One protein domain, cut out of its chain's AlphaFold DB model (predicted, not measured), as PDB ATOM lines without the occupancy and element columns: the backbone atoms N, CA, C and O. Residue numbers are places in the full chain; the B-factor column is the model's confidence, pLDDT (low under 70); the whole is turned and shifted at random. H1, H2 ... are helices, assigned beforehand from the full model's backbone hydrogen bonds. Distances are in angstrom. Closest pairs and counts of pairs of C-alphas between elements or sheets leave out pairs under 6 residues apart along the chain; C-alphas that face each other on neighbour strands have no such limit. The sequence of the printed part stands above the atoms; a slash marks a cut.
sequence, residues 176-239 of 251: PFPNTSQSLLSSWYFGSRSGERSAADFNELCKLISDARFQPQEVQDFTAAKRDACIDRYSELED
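This is residues 176 to 239 of the 251 residues of an uncharacterized protein of Sphaerobolus stellatus (strain SS14) (UniProt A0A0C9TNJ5). Two helices, H1 and H2, run side by side in opposite ways with few contacts, short H3 packs on the beginning of H1, and the longest helix, H4, lies crosswise beyond H1 from H2. The 64 printed residues, all helix by class, have four named helices, H1 to H4 in order, and no named strand. The whole is only just compact, close to loose, with a radius of gyration of the C-alphas of 12.9 A, and spans 36 by 28 by 17 A.

H1, residues 180 to 191, begins at C-alpha 180 (264.561, 312.419, 190.760) and is 16.1 A long. H2, residues 199 to 209, is 15.5 A long. H3 is residues 216 to 219. H4, residues 224 to 238, is 21.7 A long and ends at C-alpha 238 (250.132, 299.401, 203.059).

H1 and H2, a helical hairpin, only just touch, with 3 pairs of C-alphas within 8 A, the closest those of Trp 188 and Leu 205 at 7.2 A; the tilt is shallow, 13 degrees. H1 touches H3 with residues 181 to 182 alone, the closest C-alphas being Gln 182 and Val 219, 6.5 A. H4 is near H1 and apart from H2. Every O i to N i+4 pair is within hydrogen-bond range in H1 and H2, and 8 of 11 in H4; H3 is too short for one.

The farthest C-alphas, Ala 199 and Asp 239, are 37.5 A apart. The printed part has no cut and no long link; residues 193 to 200 stand free. Residues 193 and 237 to 239 have pLDDT under 70.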
ATOM      1  N   PRO A 176     257.616 306.999 195.489       81.12
ATOM      2  CA  PRO A 176     256.418 307.784 195.142       81.12
ATOM      3  C   PRO A 176     256.685 309.226 194.672       81.12
ATOM      4  O   PRO A 176     255.757 310.019 194.518       81.12
ATOM      5  N   PHE A 177     257.942 309.611 194.475       84.25
ATOM      6  CA  PHE A 177     258.313 310.966 194.086       84.25
ATOM      7  C   PHE A 177     258.098 311.199 192.582       84.25
ATOM      8  O   PHE A 177     258.428 310.339 191.761       84.25
ATOM      9  N   PRO A 178     257.585 312.382 192.196       85.69
ATOM     10  CA  PRO A 178     257.332 312.706 190.794       85.69
ATOM     11  C   PRO A 178     258.627 312.933 189.997       85.69
ATOM     12  O   PRO A 178     258.634 312.775 188.778       85.69
ATOM     13  N   ASN A 179     259.724 313.281 190.680       90.50
ATOM     14  CA  ASN A 179     260.987 313.681 190.067       90.50
ATOM     15  C   ASN A 179     262.183 313.123 190.856       90.50
ATOM     16  O   ASN A 179     262.118 312.951 192.080       90.50
ATOM     17  N   THR A 180     263.308 312.919 190.170       90.38
ATOM     18  CA  THR A 180     264.561 312.419 190.760       90.38
ATOM     19  C   THR A 180     265.110 313.356 191.834       90.38
ATOM     20  O   THR A 180     265.503 312.892 192.902       90.38
ATOM     21  N   SER A 181     265.080 314.673 191.605       92.75
ATOM     22  CA  SER A 181     265.605 315.663 192.556       92.75
ATOM     23  C   SER A 181     264.889 315.595 193.908       92.75
ATOM     24  O   SER A 181     265.530 315.627 194.957       92.75
ATOM     25  N   GLN A 182     263.560 315.425 193.892       91.00
ATOM     26  CA  GLN A 182     262.757 315.300 195.112       91.00
ATOM     27  C   GLN A 182     263.023 313.982 195.847       91.00
ATOM     28  O   GLN A 182     263.057 313.981 197.074       91.00
ATOM     29  N   SER A 183     263.236 312.887 195.107       90.25
ATOM     30  CA  SER A 183     263.596 311.575 195.665       90.25
ATOM     31  C   SER A 183     264.972 311.585 196.333       90.25
ATOM     32  O   SER A 183     265.143 311.029 197.416       90.25
ATOM     33  N   LEU A 184     265.957 312.245 195.723       90.81
ATOM     34  CA  LEU A 184     267.280 312.393 196.325       90.81
ATOM     35  C   LEU A 184     267.195 313.227 197.608       90.81
ATOM     36  O   LEU A 184     267.715 312.826 198.649       90.81
ATOM     37  N   LEU A 185     266.504 314.367 197.551       91.75
ATOM     38  CA  LEU A 185     266.404 315.280 198.686       91.75
ATOM     39  C   LEU A 185     265.645 314.659 199.869       91.75
ATOM     40  O   LEU A 185     266.044 314.845 201.020       91.75
ATOM     41  N   SER A 186     264.582 313.896 199.602       89.19
ATOM     42  CA  SER A 186     263.855 313.155 200.635       89.19
ATOM     43  C   SER A 186     264.713 312.043 201.239       89.19
ATOM     44  O   SER A 186     264.748 311.917 202.461       89.19
ATOM     45  N   SER A 187     265.466 311.299 200.422       88.56
ATOM     46  CA  SER A 187     266.400 310.272 200.900       88.56
ATOM     47  C   SER A 187     267.429 310.849 201.880       88.56
ATOM     48  O   SER A 187     267.619 310.308 202.966       88.56
ATOM     49  N   TRP A 188     268.010 312.014 201.575       90.62
ATOM     50  CA  TRP A 188     268.908 312.711 202.506       90.62
ATOM     51  C   TRP A 188     268.190 313.215 203.771       90.62
ATOM     52  O   TRP A 188     268.729 313.156 204.882       90.62
ATOM     53  N   TYR A 189     266.956 313.707 203.634       89.00
ATOM     54  CA  TYR A 189     266.182 314.201 204.772       89.00
ATOM     55  C   TYR A 189     265.857 313.083 205.772       89.00
ATOM     56  O   TYR A 189     266.120 313.258 206.961       89.00
ATOM     57  N   PHE A 190     265.363 311.933 205.302       84.81
ATOM     58  CA  PHE A 190     264.984 310.794 206.149       84.81
ATOM     59  C   PHE A 190     266.156 309.871 206.515       84.81
ATOM     60  O   PHE A 190     266.088 309.165 207.521       84.81
ATOM     61  N   GLY A 191     267.239 309.876 205.734       82.56
ATOM     62  CA  GLY A 191     268.419 309.042 205.972       82.56
ATOM     63  C   GLY A 191     269.190 309.415 207.242       82.56
ATOM     64  O   GLY A 191     269.720 308.538 207.930       82.56
ATOM     65  N   SER A 192     269.205 310.696 207.619       76.94
ATOM     66  CA  SER A 192     269.833 311.126 208.872       76.94
ATOM     67  C   SER A 192     268.936 310.814 210.068       76.94
ATOM     68  O   SER A 192     268.035 311.571 210.418       76.94
ATOM     69  N   ARG A 193     269.238 309.711 210.759       65.44
ATOM     70  CA  ARG A 193     268.579 309.316 212.021       65.44
ATOM     71  C   ARG A 193     268.948 310.192 213.227       65.44
ATOM     72  O   ARG A 193     268.354 310.044 214.292       65.44
ATOM     73  N   SER A 194     269.942 311.068 213.091       70.25
ATOM     74  CA  SER A 194     270.382 311.962 214.163       70.25
ATOM     75  C   SER A 194     269.593 313.270 214.125       70.25
ATOM     76  O   SER A 194     269.555 313.946 213.100       70.25
ATOM     77  N   GLY A 195     269.010 313.658 215.265       71.69
ATOM     78  CA  GLY A 195     268.393 314.980 215.429       71.69
ATOM     79  C   GLY A 195     269.399 316.135 215.313       71.69
ATOM     80  O   GLY A 195     269.006 317.275 215.076       71.69
ATOM     81  N   GLU A 196     270.696 315.841 215.428       81.94
ATOM     82  CA  GLU A 196     271.783 316.792 215.210       81.94
ATOM     83  C   GLU A 196     272.402 316.553 213.826       81.94
ATOM     84  O   GLU A 196     272.986 315.495 213.576       81.94
ATOM     85  N   ARG A 197     272.272 317.538 212.927       86.44
ATOM     86  CA  ARG A 197     272.900 317.515 211.597       86.44
ATOM     87  C   ARG A 197     274.375 317.875 211.735       86.44
ATOM     88  O   ARG A 197     274.718 318.966 212.191       86.44
ATOM     89  N   SER A 198     275.246 316.948 211.353       90.94
ATOM     90  CA  SER A 198     276.694 317.132 211.422       90.94
ATOM     91  C   SER A 198     277.229 317.945 210.232       90.94
ATOM     92  O   SER A 198     276.554 318.130 209.219       90.94
ATOM     93  N   ALA A 199     278.488 318.389 210.309       91.75
ATOM     94  CA  ALA A 199     279.170 318.976 209.150       91.75
ATOM     95  C   ALA A 199     279.324 317.972 207.988       91.75
ATOM     96  O   ALA A 199     279.386 318.378 206.828       91.75
ATOM     97  N   ALA A 200     279.372 316.666 208.281       89.06
ATOM     98  CA  ALA A 200     279.414 315.629 207.254       89.06
ATOM     99  C   ALA A 200     278.078 315.538 206.500       89.06
ATOM    100  O   ALA A 200     278.093 315.546 205.272       89.06
ATOM    101  N   ASP A 201     276.943 315.578 207.210       90.50
ATOM    102  CA  ASP A 201     275.599 315.598 206.608       90.50
ATOM    103  C   ASP A 201     275.425 316.799 205.675       90.50
ATOM    104  O   ASP A 201     274.849 316.679 204.593       90.50
ATOM    105  N   PHE A 202     275.935 317.966 206.080       92.00
ATOM    106  CA  PHE A 202     275.887 319.164 205.247       92.00
ATOM    107  C   PHE A 202     276.739 319.015 203.978       92.00
ATOM    108  O   PHE A 202     276.298 319.377 202.891       92.00
ATOM    109  N   ASN A 203     277.932 318.423 204.083       95.00
ATOM    110  CA  ASN A 203     278.761 318.135 202.912       95.00
ATOM    111  C   ASN A 203     278.088 317.134 201.957       95.00
ATOM    112  O   ASN A 203     278.236 317.263 200.742       95.00
ATOM    113  N   GLU A 204     277.350 316.151 202.476       93.00
ATOM    114  CA  GLU A 204     276.542 315.249 201.648       93.00
ATOM    115  C   GLU A 204     275.416 315.985 200.925       93.00
ATOM    116  O   GLU A 204     275.230 315.773 199.727       93.00
ATOM    117  N   LEU A 205     274.736 316.918 201.598       93.88
ATOM    118  CA  LEU A 205     273.738 317.770 200.956       93.88
ATOM    119  C   LEU A 205     274.354 318.595 199.817       93.88
ATOM    120  O   LEU A 205     273.796 318.656 198.725       93.88
ATOM    121  N   CYS A 206     275.528 319.194 200.035       95.62
ATOM    122  CA  CYS A 206     276.226 319.933 198.983       95.62
ATOM    123  C   CYS A 206     276.576 319.044 197.784       95.62
ATOM    124  O   CYS A 206     276.419 319.474 196.642       95.62
ATOM    125  N   LYS A 207     277.019 317.801 198.022       95.25
ATOM    126  CA  LYS A 207     277.279 316.829 196.948       95.25
ATOM    127  C   LYS A 207     276.009 316.492 196.173       95.25
ATOM    128  O   LYS A 207     276.062 316.432 194.951       95.25
ATOM    129  N   LEU A 208     274.888 316.318 196.871       94.31
ATOM    130  CA  LEU A 208     273.590 316.014 196.272       94.31
ATOM    131  C   LEU A 208     273.099 317.148 195.370       94.31
ATOM    132  O   LEU A 208     272.691 316.897 194.242       94.31
ATOM    133  N   ILE A 209     273.193 318.395 195.836       94.50
ATOM    134  CA  ILE A 209     272.804 319.578 195.049       94.50
ATOM    135  C   ILE A 209     273.750 319.789 193.853       94.50
ATOM    136  O   ILE A 209     273.361 320.382 192.852       94.50
ATOM    137  N   SER A 210     274.987 319.296 193.946       94.94
ATOM    138  CA  SER A 210     275.975 319.358 192.864       94.94
ATOM    139  C   SER A 210     275.856 318.205 191.852       94.94
ATOM    140  O   SER A 210     276.622 318.177 190.889       94.94
ATOM    141  N   ASP A 211     274.951 317.240 192.053       93.75
ATOM    142  CA  ASP A 211     274.724 316.140 191.106       93.75
ATOM    143  C   ASP A 211     274.132 316.694 189.797       93.75
ATOM    144  O   ASP A 211     273.185 317.475 189.809       93.75
ATOM    145  N   ALA A 212     274.657 316.264 188.646       94.00
ATOM    146  CA  ALA A 212     274.186 316.700 187.327       94.00
ATOM    147  C   ALA A 212     272.715 316.338 187.048       94.00
ATOM    148  O   ALA A 212     272.087 316.913 186.161       94.00
ATOM    149  N   ARG A 213     272.168 315.366 187.784       91.38
ATOM    150  CA  ARG A 213     270.761 314.951 187.694       91.38
ATOM    151  C   ARG A 213     269.837 315.806 188.556       91.38
ATOM    152  O   ARG A 213     268.623 315.699 188.412       91.38
ATOM    153  N   PHE A 214     270.390 316.614 189.457       93.19
ATOM    154  CA  PHE A 214     269.617 317.486 190.322       93.19
ATOM    155  C   PHE A 214     269.199 318.742 189.553       93.19
ATOM    156  O   PHE A 214     270.035 319.512 189.088       93.19
ATOM    157  N   GLN A 215     267.890 318.952 189.425       94.69
ATOM    158  CA  GLN A 215     267.305 320.105 188.748       94.69
ATOM    159  C   GLN A 215     266.690 321.050 189.789       94.69
ATOM    160  O   GLN A 215     265.645 320.731 190.365       94.69
ATOM    161  N   PRO A 216     267.285 322.231 190.042       91.69
ATOM    162  CA  PRO A 216     266.798 323.166 191.059       91.69
ATOM    163  C   PRO A 216     265.340 323.610 190.860       91.69
ATOM    164  O   PRO A 216     264.635 323.898 191.825       91.69
ATOM    165  N   GLN A 217     264.876 323.653 189.611       94.06
ATOM    166  CA  GLN A 217     263.518 324.045 189.236       94.06
ATOM    167  C   GLN A 217     262.471 323.069 189.791       94.06
ATOM    168  O   GLN A 217     261.387 323.492 190.175       94.06
ATOM    169  N   GLU A 218     262.807 321.783 189.910       89.44
ATOM    170  CA  GLU A 218     261.898 320.739 190.411       89.44
ATOM    171  C   GLU A 218     261.675 320.801 191.930       89.44
ATOM    172  O   GLU A 218     260.805 320.113 192.474       89.44
ATOM    173  N   VAL A 219     262.485 321.603 192.626       88.94
ATOM    174  CA  VAL A 219     262.479 321.744 194.087       88.94
ATOM    175  C   VAL A 219     261.797 323.047 194.522       88.94
ATOM    176  O   VAL A 219     261.554 323.233 195.708       88.94
ATOM    177  N   GLN A 220     261.410 323.935 193.595       88.56
ATOM    178  CA  GLN A 220     260.762 325.210 193.948       88.56
ATOM    179  C   GLN A 220     259.454 325.024 194.732       88.56
ATOM    180  O   GLN A 220     259.212 325.753 195.690       88.56
ATOM    181  N   ASP A 221     258.664 324.004 194.392       84.00
ATOM    182  CA  ASP A 221     257.404 323.694 195.081       84.00
ATOM    183  C   ASP A 221     257.555 322.660 196.205       84.00
ATOM    184  O   ASP A 221     256.572 322.261 196.850       84.00
ATOM    185  N   PHE A 222     258.786 322.208 196.455       84.19
ATOM    186  CA  PHE A 222     259.077 321.220 197.477       84.19
ATOM    187  C   PHE A 222     259.017 321.861 198.866       84.19
ATOM    188  O   PHE A 222     259.689 322.842 199.174       84.19
ATOM    189  N   THR A 223     258.221 321.276 199.755       87.25
ATOM    190  CA  THR A 223     258.170 321.658 201.169       87.25
ATOM    191  C   THR A 223     258.158 320.389 202.002       87.25
ATOM    192  O   THR A 223     257.337 319.514 201.733       87.25
ATOM    193  N   ALA A 224     259.011 320.301 203.028       83.31
ATOM    194  CA  ALA A 224     259.092 319.124 203.904       83.31
ATOM    195  C   ALA A 224     257.713 318.734 204.468       83.31
ATOM    196  O   ALA A 224     257.290 317.597 204.316       83.31
ATOM    197  N   ALA A 225     256.931 319.709 204.944       85.50
ATOM    198  CA  ALA A 225     255.570 319.476 205.435       85.50
ATOM    199  C   ALA A 225     254.623 318.846 204.388       85.50
ATOM    200  O   ALA A 225     253.830 317.967 204.713       85.50
ATOM    201  N   LYS A 226     254.717 319.253 203.110       84.00
ATOM    202  CA  LYS A 226     253.937 318.643 202.013       84.00
ATOM    203  C   LYS A 226     254.405 317.220 201.686       84.00
ATOM    204  O   LYS A 226     253.719 316.502 200.958       84.00
ATOM    205  N   ARG A 227     255.613 316.836 202.101       82.44
ATOM    206  CA  ARG A 227     256.167 315.493 201.895       82.44
ATOM    207  C   ARG A 227     255.859 314.576 203.055       82.44
ATOM    208  O   ARG A 227     255.418 313.470 202.777       82.44
ATOM    209  N   ASP A 228     255.961 315.056 204.286       83.31
ATOM    210  CA  ASP A 228     255.546 314.298 205.469       83.31
ATOM    211  C   ASP A 228     254.078 313.865 205.320       83.31
ATOM    212  O   ASP A 228     253.793 312.674 205.290       83.31
ATOM    213  N   ALA A 229     253.177 314.798 204.985       84.44
ATOM    214  CA  ALA A 229     251.766 314.482 204.728       84.44
ATOM    215  C   ALA A 229     251.536 313.502 203.558       84.44
ATOM    216  O   ALA A 229     250.519 312.814 203.491       84.44
ATOM    217  N   CYS A 230     252.455 313.465 202.590       79.81
ATOM    218  CA  CYS A 230     252.378 312.544 201.462       79.81
ATOM    219  C   CYS A 230     252.785 311.132 201.891       79.81
ATOM    220  O   CYS A 230     252.108 310.174 201.536       79.81
ATOM    221  N   ILE A 231     253.872 311.014 202.653       81.00
ATOM    222  CA  ILE A 231     254.389 309.744 203.171       81.00
ATOM    223  C   ILE A 231     253.399 309.130 204.157       81.00
ATOM    224  O   ILE A 231     253.088 307.951 204.015       81.00
ATOM    225  N   ASP A 232     252.821 309.937 205.051       82.12
ATOM    226  CA  ASP A 232     251.782 309.492 205.986       82.12
ATOM    227  C   ASP A 232     250.600 308.861 205.230       82.12
ATOM    228  O   ASP A 232     250.163 307.749 205.535       82.12
ATOM    229  N   ARG A 233     250.155 309.506 204.141       81.75
ATOM    230  CA  ARG A 233     249.090 308.970 203.284       81.75
ATOM    231  C   ARG A 233     249.463 307.639 202.635       81.75
ATOM    232  O   ARG A 233     248.577 306.826 202.421       81.75
ATOM    233  N   TYR A 234     250.731 307.410 202.292       72.38
ATOM    234  CA  TYR A 234     251.172 306.126 201.735       72.38
ATOM    235  C   TYR A 234     251.284 305.033 202.799       72.38
ATOM    236  O   TYR A 234     250.927 303.894 202.507       72.38
ATOM    237  N   SER A 235     251.696 305.363 204.025       70.94
ATOM    238  CA  SER A 235     251.714 304.380 205.118       70.94
ATOM    239  C   SER A 235     250.319 303.844 205.454       70.94
ATOM    240  O   SER A 235     250.173 302.664 205.747       70.94
ATOM    241  N   GLU A 236     249.269 304.656 205.296       70.25
ATOM    242  CA  GLU A 236     247.879 304.212 205.481       70.25
ATOM    243  C   GLU A 236     247.401 303.207 204.408       70.25
ATOM    244  O   GLU A 236     246.412 302.500 204.617       70.25
ATOM    245  N   LEU A 237     248.075 303.129 203.253       60.31
ATOM    246  CA  LEU A 237     247.697 302.217 202.165       60.31
ATOM    247  C   LEU A 237     248.255 300.812 202.349       60.31
ATOM    248  O   LEU A 237     247.599 299.848 201.953       60.31
ATOM    249  N   GLU A 238     249.464 300.695 202.894       57.59
ATOM    250  CA  GLU A 238     250.132 299.401 203.059       57.59
ATOM    251  C   GLU A 238     249.450 298.539 204.135       57.59
ATOM    252  O   GLU A 238     249.424 297.317 204.008       57.59
ATOM    253  N   ASP A 239     248.753 299.162 205.092       57.25
ATOM    254  CA  ASP A 239     247.954 298.487 206.128       57.25
ATOM    255  C   ASP A 239     246.544 298.040 205.660       57.25
ATOM    256  O   ASP A 239     245.688 297.668 206.467       57.25
TER     257      ASP A 239